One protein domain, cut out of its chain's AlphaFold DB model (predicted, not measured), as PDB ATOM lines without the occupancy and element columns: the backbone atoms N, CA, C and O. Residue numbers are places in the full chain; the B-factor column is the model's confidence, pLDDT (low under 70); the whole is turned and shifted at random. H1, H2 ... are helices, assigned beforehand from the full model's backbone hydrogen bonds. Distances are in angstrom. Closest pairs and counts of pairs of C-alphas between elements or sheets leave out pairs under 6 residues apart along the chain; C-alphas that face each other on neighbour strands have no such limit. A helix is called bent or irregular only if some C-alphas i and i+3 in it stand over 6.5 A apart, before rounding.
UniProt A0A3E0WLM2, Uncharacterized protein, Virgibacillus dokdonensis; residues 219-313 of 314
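AT A GLANCE: This is residues 219 to 313 of the 314 residues of an uncharacterized protein of Virgibacillus dokdonensis (UniProt A0A3E0WLM2). Three helices, H2, H3 and H4, fold back and forth in a loose up-and-down bundle, meeting over parts of their lengths, with the short helix H1 packed on the first residues of H4. H4 is much the longest helix, and residues 299 to 313, of which 299 to 311 belong to it, stick out from the body as an arm. The printed part has 95 residues, with four named helices in the order H1, H2, H3, H4 and no named strand; the class is all helix. The whole is loose, with a radius of gyration of the C-alphas of 15.6 A, and spans 54 by 23 by 20 A, the arm adding to the length.

HOW THE PARTS SIT: H1, residues 219 to 227, and H2, residues 229 to 246, touch only at the corner by their tight link, and only just, with 3 pairs of C-alphas within 8 A; the closest C-alphas are those of Leu 225 and Tyr 231, 6.4 A apart. Their lines stand about perpendicular, at 79 degrees. H3, residues 248 to 271, forms a helical hairpin with H2, opposite ways at a shallow tilt of 34 degrees, only just short of steep. Residues 235 to 243 of H2 touch residues 248 to 255 of H3, the closest C-alphas being those of Ala 243 and Ala 251, 5.4 A apart. H4, residues 279 to 311, forms a second helical hairpin with H3, opposite ways at a steep tilt of 44 degrees; the closest C-alphas are those of Tyr 266 and Val 286, 5.8 A apart. H4 touches H1 with residues 279 to 283 alone, at a steep tilt of 60 degrees; the C-alphas of Leu 221 and Val 282, 7.4 A apart, are the closest. H2 and H4 only just touch, with 3 pairs of C-alphas within 8 A, the closest being Leu 230 and Met 291 at 6.7 A; they run the same way at a shallow tilt of 32 degrees. H1 and H3 are near each other, with 8 pairs of C-alphas within 10 A. Every O i to N i+4 pair is within hydrogen-bond range in H3, against 3 of 5 in H1, 11 of 14 in H2 and 27 of 29 in H4.

IN THESE COORDINATES: H1 begins at C-alpha 219, (270.031, 342.184, 293.085), and is only just irregular, with C-alphas 223 and 226 6.7 A apart. H2 is 23.8 A long, with a kink of 32 degrees near residue 240. H3 is 34.6 A long and ends at C-alpha 271, (265.470, 333.640, 307.657). H4 is 46.6 A long, has a kink of 29 degrees near residue 288, is only just irregular, with C-alphas 285 and 288 6.6 A apart, and ends at C-alpha 311, (224.925, 352.113, 297.283).

THE WHOLE: The two C-alphas farthest apart are those of Lys 277 and Leu 313, 54.3 A. The printed part has no cut and no long link. Mean pLDDT of the printed part is 86.5; residues 299 to 313, which stand free, are under 70.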
ATOM      1  N   ASN A 219     270.062 341.370 294.307       88.81
ATOM      2  CA  ASN A 219     270.031 342.184 293.085       88.81
ATOM      3  C   ASN A 219     269.541 341.400 291.849       88.81
ATOM      4  O   ASN A 219     269.096 342.012 290.874       88.81
ATOM      5  N   ARG A 220     269.562 340.063 291.897       90.12
ATOM      6  CA  ARG A 220     268.993 339.193 290.871       90.12
ATOM      7  C   ARG A 220     267.484 339.369 290.746       90.12
ATOM      8  O   ARG A 220     266.991 339.291 289.625       90.12
ATOM      9  N   LEU A 221     266.772 339.717 291.824       89.88
ATOM     10  CA  LEU A 221     265.344 340.062 291.771       89.88
ATOM     11  C   LEU A 221     265.090 341.161 290.732       89.88
ATOM     12  O   LEU A 221     264.279 340.984 289.824       89.88
ATOM     13  N   ARG A 222     265.870 342.251 290.778       87.81
ATOM     14  CA  ARG A 222     265.757 343.365 289.817       87.81
ATOM     15  C   ARG A 222     266.051 342.948 288.380       87.81
ATOM     16  O   ARG A 222     265.470 343.503 287.457       87.81
ATOM     17  N   ALA A 223     266.943 341.982 288.182       91.56
ATOM     18  CA  ALA A 223     267.260 341.473 286.850       91.56
ATOM     19  C   ALA A 223     266.147 340.576 286.275       91.56
ATOM     20  O   ALA A 223     266.020 340.470 285.054       91.56
ATOM     21  N   LEU A 224     265.356 339.930 287.138       93.12
ATOM     22  CA  LEU A 224     264.293 339.004 286.741       93.12
ATOM     23  C   LEU A 224     262.960 339.699 286.469       93.12
ATOM     24  O   LEU A 224     262.255 339.305 285.540       93.12
ATOM     25  N   LEU A 225     262.630 340.748 287.226       89.88
ATOM     26  CA  LEU A 225     261.347 341.448 287.117       89.88
ATOM     27  C   LEU A 225     260.995 341.909 285.692       89.88
ATOM     28  O   LEU A 225     259.891 341.592 285.247       89.88
ATOM     29  N   PRO A 226     261.906 342.522 284.903       87.75
ATOM     30  CA  PRO A 226     261.587 342.959 283.545       87.75
ATOM     31  C   PRO A 226     261.278 341.818 282.578       87.75
ATOM     32  O   PRO A 226     260.894 342.087 281.449       87.75
ATOM     33  N   ARG A 227     261.499 340.556 282.961       89.69
ATOM     34  CA  ARG A 227     261.189 339.364 282.154       89.69
ATOM     35  C   ARG A 227     260.044 338.545 282.747       89.69
ATOM     36  O   ARG A 227     259.609 337.574 282.131       89.69
ATOM     37  N   PHE A 228     259.558 338.917 283.928       93.62
ATOM     38  CA  PHE A 228     258.505 338.197 284.615       93.62
ATOM     39  C   PHE A 228     257.134 338.708 284.164       93.62
ATOM     40  O   PHE A 228     256.720 339.814 284.506       93.62
ATOM     41  N   LYS A 229     256.423 337.888 283.382       92.44
ATOM     42  CA  LYS A 229     255.199 338.286 282.668       92.44
ATOM     43  C   LYS A 229     254.125 338.903 283.574       92.44
ATOM     44  O   LYS A 229     253.582 339.945 283.230       92.44
ATOM     45  N   LEU A 230     253.859 338.307 284.740       91.31
ATOM     46  CA  LEU A 230     252.853 338.829 285.678       91.31
ATOM     47  C   LEU A 230     253.205 340.229 286.190       91.31
ATOM     48  O   LEU A 230     252.326 341.070 286.349       91.31
ATOM     49  N   TYR A 231     254.491 340.486 286.424       94.06
ATOM     50  CA  TYR A 231     254.954 341.799 286.851       94.06
ATOM     51  C   TYR A 231     254.863 342.828 285.714       94.06
ATOM     52  O   TYR A 231     254.401 343.938 285.949       94.06
ATOM     53  N   GLN A 232     255.207 342.454 284.475       93.50
ATOM     54  CA  GLN A 232     255.027 343.335 283.310       93.50
ATOM     55  C   GLN A 232     253.558 343.721 283.092       93.50
ATOM     56  O   GLN A 232     253.252 344.871 282.791       93.50
ATOM     57  N   GLU A 233     252.640 342.758 283.217       91.81
ATOM     58  CA  GLU A 233     251.197 343.003 283.101       91.81
ATOM     59  C   GLU A 233     250.718 343.986 284.177       91.81
ATOM     60  O   GLU A 233     250.011 344.943 283.861       91.81
ATOM     61  N   TYR A 234     251.166 343.794 285.421       91.94
ATOM     62  CA  TYR A 234     250.888 344.703 286.532       91.94
ATOM     63  C   TYR A 234     251.451 346.110 286.299       91.94
ATOM     64  O   TYR A 234     250.721 347.085 286.433       91.94
ATOM     65  N   GLU A 235     252.723 346.231 285.919       93.06
ATOM     66  CA  GLU A 235     253.386 347.521 285.706       93.06
ATOM     67  C   GLU A 235     252.729 348.310 284.566       93.06
ATOM     68  O   GLU A 235     252.464 349.507 284.703       93.06
ATOM     69  N   ASN A 236     252.377 347.630 283.470       92.69
ATOM     70  CA  ASN A 236     251.627 348.239 282.376       92.69
ATOM     71  C   ASN A 236     250.256 348.731 282.842       92.69
ATOM     72  O   ASN A 236     249.909 349.876 282.575       92.69
ATOM     73  N   TYR A 237     249.490 347.909 283.561       90.12
ATOM     74  CA  TYR A 237     248.190 348.319 284.093       90.12
ATOM     75  C   TYR A 237     248.313 349.523 285.039       90.12
ATOM     76  O   TYR A 237     247.584 350.510 284.910       90.12
ATOM     77  N   LEU A 238     249.288 349.481 285.944       90.81
ATOM     78  CA  LEU A 238     249.517 350.512 286.945       90.81
ATOM     79  C   LEU A 238     249.855 351.869 286.312       90.81
ATOM     80  O   LEU A 238     249.262 352.886 286.672       90.81
ATOM     81  N   PHE A 239     250.769 351.901 285.340       94.06
ATOM     82  CA  PHE A 239     251.226 353.160 284.743       94.06
ATOM     83  C   PHE A 239     250.433 353.609 283.512       94.06
ATOM     84  O   PHE A 239     250.478 354.792 283.176       94.06
ATOM     85  N   GLN A 240     249.701 352.715 282.842       92.00
ATOM     86  CA  GLN A 240     248.866 353.090 281.697       92.00
ATOM     87  C   GLN A 240     247.421 353.366 282.093       92.00
ATOM     88  O   GLN A 240     246.825 354.270 281.518       92.00
ATOM     89  N   GLU A 241     246.856 352.649 283.063       87.75
ATOM     90  CA  GLU A 241     245.444 352.795 283.432       87.75
ATOM     91  C   GLU A 241     245.286 353.498 284.778       87.75
ATOM     92  O   GLU A 241     244.668 354.561 284.847       87.75
ATOM     93  N   VAL A 242     245.915 352.985 285.839       83.81
ATOM     94  CA  VAL A 242     245.719 353.536 287.190       83.81
ATOM     95  C   VAL A 242     246.307 354.941 287.324       83.81
ATOM     96  O   VAL A 242     245.663 355.828 287.881       83.81
ATOM     97  N   ALA A 243     247.479 355.199 286.739       90.06
ATOM     98  CA  ALA A 243     248.111 356.520 286.777       90.06
ATOM     99  C   ALA A 243     247.277 357.630 286.108       90.06
ATOM    100  O   ALA A 243     247.416 358.793 286.484       90.06
ATOM    101  N   LYS A 244     246.395 357.301 285.148       88.94
ATOM    102  CA  LYS A 244     245.478 358.281 284.533       88.94
ATOM    103  C   LYS A 244     244.400 358.751 285.513       88.94
ATOM    104  O   LYS A 244     243.940 359.883 285.395       88.94
ATOM    105  N   VAL A 245     243.996 357.884 286.442       86.12
ATOM    106  CA  VAL A 245     242.910 358.133 287.404       86.12
ATOM    107  C   VAL A 245     243.459 358.657 288.732       86.12
ATOM    108  O   VAL A 245     242.989 359.670 289.237       86.12
ATOM    109  N   MET A 246     244.486 357.996 289.271       82.94
ATOM    110  CA  MET A 246     245.035 358.235 290.613       82.94
ATOM    111  C   MET A 246     246.320 359.081 290.608       82.94
ATOM    112  O   MET A 246     246.818 359.468 291.663       82.94
ATOM    113  N   GLY A 247     246.870 359.375 289.427       89.75
ATOM    114  CA  GLY A 247     248.118 360.118 289.261       89.75
ATOM    115  C   GLY A 247     249.380 359.246 289.310       89.75
ATOM    116  O   GLY A 247     249.399 358.135 289.845       89.75
ATOM    117  N   PHE A 248     250.470 359.771 288.742       93.06
ATOM    118  CA  PHE A 248     251.750 359.062 288.637       93.06
ATOM    119  C   PHE A 248     252.384 358.754 289.999       93.06
ATOM    120  O   PHE A 248     252.920 357.669 290.187       93.06
ATOM    121  N   GLU A 249     252.320 359.688 290.950       93.88
ATOM    122  CA  GLU A 249     252.914 359.518 292.284       93.88
ATOM    123  C   GLU A 249     252.316 358.317 293.027       93.88
ATOM    124  O   GLU A 249     253.044 357.506 293.603       93.88
ATOM    125  N   TRP A 250     250.994 358.155 292.944       89.81
ATOM    126  CA  TRP A 250     250.302 357.027 293.552       89.81
ATOM    127  C   TRP A 250     250.695 355.707 292.880       89.81
ATOM    128  O   TRP A 250     251.074 354.754 293.561       89.81
ATOM    129  N   ALA A 251     250.691 355.667 291.542       90.50
ATOM    130  CA  ALA A 251     251.125 354.498 290.778       90.50
ATOM    131  C   ALA A 251     252.575 354.108 291.113       90.50
ATOM    132  O   ALA A 251     252.874 352.947 291.379       90.50
ATOM    133  N   PHE A 252     253.475 355.087 291.188       93.38
ATOM    134  CA  PHE A 252     254.863 354.859 291.568       93.38
ATOM    135  C   PHE A 252     254.996 354.328 293.003       93.38
ATOM    136  O   PHE A 252     255.771 353.405 293.246       93.38
ATOM    137  N   THR A 253     254.193 354.836 293.941       93.06
ATOM    138  CA  THR A 253     254.153 354.331 295.323       93.06
ATOM    139  C   THR A 253     253.741 352.860 295.371       93.06
ATOM    140  O   THR A 253     254.395 352.063 296.039       93.06
ATOM    141  N   GLN A 254     252.722 352.449 294.609       90.62
ATOM    142  CA  GLN A 254     252.335 351.034 294.565       90.62
ATOM    143  C   GLN A 254     253.392 350.144 293.913       90.62
ATOM    144  O   GLN A 254     253.601 349.014 294.350       90.62
ATOM    145  N   HIS A 255     254.094 350.638 292.892       93.00
ATOM    146  CA  HIS A 255     255.250 349.935 292.343       93.00
ATOM    147  C   HIS A 255     256.303 349.680 293.436       93.00
ATOM    148  O   HIS A 255     256.753 348.544 293.596       93.00
ATOM    149  N   LEU A 256     256.640 350.699 294.235       94.00
ATOM    150  CA  LEU A 256     257.591 350.559 295.341       94.00
ATOM    151  C   LEU A 256     257.110 349.568 296.412       94.00
ATOM    152  O   LEU A 256     257.902 348.735 296.843       94.00
ATOM    153  N   ASN A 257     255.826 349.588 296.778       93.25
ATOM    154  CA  ASN A 257     255.255 348.650 297.754       93.25
ATOM    155  C   ASN A 257     255.362 347.187 297.294       93.25
ATOM    156  O   ASN A 257     255.668 346.289 298.084       93.25
ATOM    157  N   VAL A 258     255.124 346.926 296.003       94.12
ATOM    158  CA  VAL A 258     255.284 345.580 295.434       94.12
ATOM    159  C   VAL A 258     256.748 345.165 295.455       94.12
ATOM    160  O   VAL A 258     257.053 344.046 295.860       94.12
ATOM    161  N   MET A 259     257.660 346.063 295.079       93.19
ATOM    162  CA  MET A 259     259.098 345.810 295.164       93.19
ATOM    163  C   MET A 259     259.533 345.470 296.593       93.19
ATOM    164  O   MET A 259     260.246 344.489 296.792       93.19
ATOM    165  N   GLU A 260     259.078 346.235 297.582       92.44
ATOM    166  CA  GLU A 260     259.337 345.976 299.000       92.44
ATOM    167  C   GLU A 260     258.806 344.603 299.428       92.44
ATOM    168  O   GLU A 260     259.558 343.813 299.993       92.44
ATOM    169  N   SER A 261     257.577 344.250 299.039       94.44
ATOM    170  CA  SER A 261     256.984 342.934 299.330       94.44
ATOM    171  C   SER A 261     257.812 341.775 298.751       94.44
ATOM    172  O   SER A 261     257.958 340.729 299.386       94.44
ATOM    173  N   MET A 262     258.407 341.954 297.564       95.19
ATOM    174  CA  MET A 262     259.325 340.967 296.976       95.19
ATOM    175  C   MET A 262     260.590 340.793 297.821       95.19
ATOM    176  O   MET A 262     261.027 339.662 298.047       95.19
ATOM    177  N   TYR A 263     261.180 341.894 298.293       93.88
ATOM    178  CA  TYR A 263     262.363 341.852 299.155       93.88
ATOM    179  C   TYR A 263     262.055 341.234 300.518       93.88
ATOM    180  O   TYR A 263     262.792 340.362 300.975       93.88
ATOM    181  N   GLU A 264     260.940 341.614 301.141       93.75
ATOM    182  CA  GLU A 264     260.496 341.031 302.408       93.75
ATOM    183  C   GLU A 264     260.282 339.519 302.273       93.75
ATOM    184  O   GLU A 264     260.775 338.750 303.101       93.75
ATOM    185  N   LYS A 265     259.629 339.066 301.192       95.94
ATOM    186  CA  LYS A 265     259.426 337.635 300.931       95.94
ATOM    187  C   LYS A 265     260.745 336.897 300.709       95.94
ATOM    188  O   LYS A 265     260.926 335.807 301.249       95.94
ATOM    189  N   TYR A 266     261.669 337.487 299.951       96.38
ATOM    190  CA  TYR A 266     263.010 336.942 299.742       96.38
ATOM    191  C   TYR A 266     263.749 336.757 301.077       96.38
ATOM    192  O   TYR A 266     264.208 335.658 301.382       96.38
ATOM    193  N   HIS A 267     263.801 337.794 301.916       95.62
ATOM    194  CA  HIS A 267     264.460 337.711 303.219       95.62
ATOM    195  C   HIS A 267     263.764 336.743 304.177       95.62
ATOM    196  O   HIS A 267     264.454 336.044 304.916       95.62
ATOM    197  N   ALA A 268     262.431 336.669 304.169       95.50
ATOM    198  CA  ALA A 268     261.679 335.728 304.997       95.50
ATOM    199  C   ALA A 268     262.102 334.275 304.727       95.50
ATOM    200  O   ALA A 268     262.405 333.544 305.666       95.50
ATOM    201  N   ILE A 269     262.231 333.899 303.452       96.94
ATOM    202  CA  ILE A 269     262.707 332.571 303.038       96.94
ATOM    203  C   ILE A 269     264.133 332.311 303.548       96.94
ATOM    204  O   ILE A 269     264.426 331.239 304.078       96.94
ATOM    205  N   LEU A 270     265.026 333.299 303.437       96.94
ATOM    206  CA  LEU A 270     266.396 333.160 303.936       96.94
ATOM    207  C   LEU A 270     266.461 333.071 305.468       96.94
ATOM    208  O   LEU A 270     267.297 332.341 305.997       96.94
ATOM    209  N   PHE A 271     265.577 333.761 306.196       95.62
ATOM    210  CA  PHE A 271     265.470 333.640 307.657       95.62
ATOM    211  C   PHE A 271     265.021 332.247 308.098       95.62
ATOM    212  O   PHE A 271     265.410 331.794 309.170       95.62
ATOM    213  N   GLU A 272     264.253 331.550 307.261       95.31
ATOM    214  CA  GLU A 272     263.913 330.137 307.448       95.31
ATOM    215  C   GLU A 272     265.074 329.200 307.071       95.31
ATOM    216  O   GLU A 272     264.978 327.986 307.236       95.31
ATOM    217  N   GLY A 273     266.218 329.733 306.627       94.56
ATOM    218  CA  GLY A 273     267.403 328.968 306.227       94.56
ATOM    219  C   GLY A 273     267.276 328.305 304.861       94.56
ATOM    220  O   GLY A 273     268.084 327.443 304.517       94.56
ATOM    221  N   PHE A 274     266.263 328.673 304.080       96.69
ATOM    222  CA  PHE A 274     266.027 328.070 302.782       96.69
ATOM    223  C   PHE A 274     266.840 328.778 301.693       96.69
ATOM    224  O   PHE A 274     266.804 329.998 301.557       96.69
ATOM    225  N   VAL A 275     267.568 327.999 300.891       96.56
ATOM    226  CA  VAL A 275     268.479 328.514 299.858       96.56
ATOM    227  C   VAL A 275     267.758 328.687 298.521       96.56
ATOM    228  O   VAL A 275     267.221 327.727 297.967       96.56
ATOM    229  N   LEU A 276     267.837 329.881 297.934       96.75
ATOM    230  CA  LEU A 276     267.334 330.193 296.593       96.75
ATOM    231  C   LEU A 276     268.451 330.014 295.554       96.75
ATOM    232  O   LEU A 276     269.133 330.963 295.185       96.75
ATOM    233  N   LYS A 277     268.660 328.780 295.083       94.69
ATOM    234  CA  LYS A 277     269.839 328.410 294.271       94.69
ATOM    235  C   LYS A 277     269.855 328.964 292.845       94.69
ATOM    236  O   LYS A 277     270.909 328.977 292.214       94.69
ATOM    237  N   ASN A 278     268.704 329.341 292.293       95.06
ATOM    238  CA  ASN A 278     268.590 329.760 290.898       95.06
ATOM    239  C   ASN A 278     267.375 330.669 290.654       95.06
ATOM    240  O   ASN A 278     266.527 330.866 291.526       95.06
ATOM    241  N   ASP A 279     267.300 331.197 289.433       94.94
ATOM    242  CA  ASP A 279     266.245 332.111 288.995       94.94
ATOM    243  C   ASP A 279     264.841 331.487 289.048       94.94
ATOM    244  O   ASP A 279     263.878 332.193 289.348       94.94
ATOM    245  N   ASP A 280     264.706 330.181 288.796       94.88
ATOM    246  CA  ASP A 280     263.411 329.487 288.818       94.88
ATOM    247  C   ASP A 280     262.844 329.413 290.241       94.88
ATOM    248  O   ASP A 280     261.647 329.625 290.461       94.88
ATOM    249  N   MET A 281     263.704 329.172 291.235       96.81
ATOM    250  CA  MET A 281     263.322 329.202 292.649       96.81
ATOM    251  C   MET A 281     262.898 330.608 293.075       96.81
ATOM    252  O   MET A 281     261.884 330.762 293.749       96.81
ATOM    253  N   VAL A 282     263.621 331.643 292.639       96.31
ATOM    254  CA  VAL A 282     263.231 333.034 292.913       96.31
ATOM    255  C   VAL A 282     261.871 333.354 292.290       96.31
ATOM    256  O   VAL A 282     260.998 333.905 292.958       96.31
ATOM    257  N   GLN A 283     261.644 332.973 291.032       95.25
ATOM    258  CA  GLN A 283     260.361 333.209 290.370       95.25
ATOM    259  C   GLN A 283     259.205 332.486 291.067       95.25
ATOM    260  O   GLN A 283     258.159 333.086 291.293       95.25
ATOM    261  N   SER A 284     259.388 331.215 291.420       95.88
ATOM    262  CA  SER A 284     258.320 330.378 291.983       95.88
ATOM    263  C   SER A 284     258.021 330.647 293.460       95.88
ATOM    264  O   SER A 284     256.865 330.538 293.860       95.88
ATOM    265  N   LEU A 285     259.026 331.005 294.265       96.81
ATOM    266  CA  LEU A 285     258.883 331.153 295.720       96.81
ATOM    267  C   LEU A 285     258.797 332.610 296.185       96.81
ATOM    268  O   LEU A 285     258.259 332.871 297.261       96.81
ATOM    269  N   VAL A 286     259.301 333.553 295.384       96.94
ATOM    270  CA  VAL A 286     259.270 334.989 295.696       96.94
ATOM    271  C   VAL A 286     258.311 335.718 294.764       96.94
ATOM    272  O   VAL A 286     257.291 336.229 295.220       96.94
ATOM    273  N   LEU A 287     258.601 335.734 293.457       95.94
ATOM    274  CA  LEU A 287     257.893 336.623 292.529       95.94
ATOM    275  C   LEU A 287     256.432 336.226 292.323       95.94
ATOM    276  O   LEU A 287     255.536 337.063 292.407       95.94
ATOM    277  N   TYR A 288     256.176 334.950 292.046       96.06
ATOM    278  CA  TYR A 288     254.828 334.472 291.770       96.06
ATOM    279  C   TYR A 288     253.891 334.630 292.976       96.06
ATOM    280  O   TYR A 288     252.827 335.220 292.784       96.06
ATOM    281  N   PRO A 289     254.248 334.200 294.205       96.19
ATOM    282  CA  PRO A 289     253.374 334.362 295.366       96.19
ATOM    283  C   PRO A 289     252.999 335.819 295.638       96.19
ATOM    284  O   PRO A 289     251.817 336.122 295.773       96.19
ATOM    285  N   VAL A 290     253.971 336.735 295.617       96.38
ATOM    286  CA  VAL A 290     253.700 338.161 295.850       96.38
ATOM    287  C   VAL A 290     252.810 338.736 294.745       96.38
ATOM    288  O   VAL A 290     251.851 339.441 295.042       96.38
ATOM    289  N   MET A 291     253.041 338.397 293.470       94.69
ATOM    290  CA  MET A 291     252.163 338.875 292.391       94.69
ATOM    291  C   MET A 291     250.735 338.320 292.482       94.69
ATOM    292  O   MET A 291     249.797 339.011 292.088       94.69
ATOM    293  N   GLN A 292     250.544 337.100 292.994       92.75
ATOM    294  CA  GLN A 292     249.200 336.567 293.243       92.75
ATOM    295  C   GLN A 292     248.484 337.349 294.347       92.75
ATOM    296  O   GLN A 292     247.314 337.687 294.181       92.75
ATOM    297  N   GLU A 293     249.185 337.693 295.429       91.69
ATOM    298  CA  GLU A 293     248.634 338.528 296.503       91.69
ATOM    299  C   GLU A 293     248.258 339.927 295.998       91.69
ATOM    300  O   GLU A 293     247.175 340.425 296.304       91.69
ATOM    301  N   VAL A 294     249.111 340.545 295.176       90.00
ATOM    302  CA  VAL A 294     248.828 341.846 294.547       90.00
ATOM    303  C   VAL A 294     247.585 341.763 293.667       90.00
ATOM    304  O   VAL A 294     246.695 342.607 293.766       90.00
ATOM    305  N   LYS A 295     247.482 340.722 292.835       86.19
ATOM    306  CA  LYS A 295     246.324 340.519 291.963       86.19
ATOM    307  C   LYS A 295     245.032 340.334 292.761       86.19
ATOM    308  O   LYS A 295     244.011 340.896 292.374       86.19
ATOM    309  N   ALA A 296     245.072 339.570 293.852       84.69
ATOM    310  CA  ALA A 296     243.918 339.373 294.725       84.69
ATOM    311  C   ALA A 296     243.458 340.699 295.355       84.69
ATOM    312  O   ALA A 296     242.284 341.042 295.250       84.69
ATOM    313  N   LYS A 297     244.391 341.494 295.901       82.75
ATOM    314  CA  LYS A 297     244.091 342.813 296.485       82.75
ATOM    315  C   LYS A 297     243.476 343.778 295.468       82.75
ATOM    316  O   LYS A 297     242.467 344.407 295.757       82.75
ATOM    317  N   MET A 298     244.022 343.834 294.252       72.25
ATOM    318  CA  MET A 298     243.462 344.676 293.187       72.25
ATOM    319  C   MET A 298     242.040 344.255 292.788       72.25
ATOM    320  O   MET A 298     241.212 345.104 292.480       72.25
ATOM    321  N   GLN A 299     241.732 342.954 292.796       68.44
ATOM    322  CA  GLN A 299     240.376 342.473 292.511       68.44
ATOM    323  C   GLN A 299     239.390 342.823 293.632       68.44
ATOM    324  O   GLN A 299     238.239 343.148 293.353       68.44
ATOM    325  N   GLU A 300     239.824 342.776 294.890       69.62
ATOM    326  CA  GLU A 300     239.004 343.164 296.042       69.62
ATOM    327  C   GLU A 300     238.701 344.669 296.062       69.62
ATOM    328  O   GLU A 300     237.556 345.048 296.300       69.62
ATOM    329  N   GLU A 301     239.679 345.519 295.739       63.56
ATOM    330  CA  GLU A 301     239.503 346.978 295.672       63.56
ATOM    331  C   GLU A 301     238.530 347.399 294.558       63.56
ATOM    332  O   GLU A 301     237.649 348.225 294.791       63.56
ATOM    333  N   VAL A 302     238.608 346.768 293.380       58.31
ATOM    334  CA  VAL A 302     237.667 347.014 292.269       58.31
ATOM    335  C   VAL A 302     236.239 346.597 292.644       58.31
ATOM    336  O   VAL A 302     235.291 347.338 292.395       58.31
ATOM    337  N   ASN A 303     236.076 345.449 293.310       57.72
ATOM    338  CA  ASN A 303     234.762 344.987 293.765       57.72
ATOM    339  C   ASN A 303     234.178 345.875 294.885       57.72
ATOM    340  O   ASN A 303     232.957 346.022 294.980       57.72
ATOM    341  N   ALA A 304     235.024 346.465 295.737       56.88
ATOM    342  CA  ALA A 304     234.601 347.364 296.812       56.88
ATOM    343  C   ALA A 304     234.121 348.731 296.280       56.88
ATOM    344  O   ALA A 304     233.097 349.236 296.747       56.88
ATOM    345  N   ASP A 305     234.793 349.291 295.270       54.03
ATOM    346  CA  ASP A 305     234.394 350.550 294.620       54.03
ATOM    347  C   ASP A 305     233.092 350.413 293.810       54.03
ATOM    348  O   ASP A 305     232.244 351.314 293.819       54.03
ATOM    349  N   GLU A 306     232.871 349.262 293.164       52.38
ATOM    350  CA  GLU A 306     231.609 348.958 292.477       52.38
ATOM    351  C   GLU A 306     230.430 348.850 293.463       52.38
ATOM    352  O   GLU A 306     229.340 349.361 293.193       52.38
ATOM    353  N   GLN A 307     230.646 348.262 294.647       50.66
ATOM    354  CA  GLN A 307     229.628 348.178 295.705       50.66
ATOM    355  C   GLN A 307     229.349 349.533 296.376       50.66
ATOM    356  O   GLN A 307     228.195 349.837 296.690       50.66
ATOM    357  N   ALA A 308     230.367 350.375 296.570       50.34
ATOM    358  CA  ALA A 308     230.201 351.725 297.112       50.34
ATOM    359  C   ALA A 308     229.467 352.658 296.129       50.34
ATOM    360  O   ALA A 308     228.601 353.438 296.534       50.34
ATOM    361  N   SER A 309     229.746 352.522 294.831       49.94
ATOM    362  CA  SER A 309     229.071 353.272 293.765       49.94
ATOM    363  C   SER A 309     227.612 352.838 293.578       49.94
ATOM    364  O   SER A 309     226.748 353.678 293.326       49.94
ATOM    365  N   ALA A 310     227.306 351.548 293.763       51.75
ATOM    366  CA  ALA A 310     225.938 351.029 293.708       51.75
ATOM    367  C   ALA A 310     225.065 351.504 294.886       51.75
ATOM    368  O   ALA A 310     223.889 351.801 294.690       51.75
ATOM    369  N   ASN A 311     225.640 351.646 296.085       49.97
ATOM    370  CA  ASN A 311     224.925 352.113 297.283       49.97
ATOM    371  C   ASN A 311     224.707 353.639 297.330       49.97
ATOM    372  O   ASN A 311     223.878 354.112 298.102       49.97
ATOM    373  N   HIS A 312     225.432 354.424 296.525       48.59
ATOM    374  CA  HIS A 312     225.213 355.872 296.393       48.59
ATOM    375  C   HIS A 312     224.195 356.253 295.304       48.59
ATOM    376  O   HIS A 312     223.798 357.416 295.219       48.59
ATOM    377  N   LEU A 313     223.769 355.288 294.483       46.25
ATOM    378  CA  LEU A 313     222.768 355.455 293.421       46.25
ATOM    379  C   LEU A 313     221.394 354.846 293.775       46.25
ATOM    380  O   LEU A 313     220.489 354.891 292.940       46.25
TER     381      LEU A 313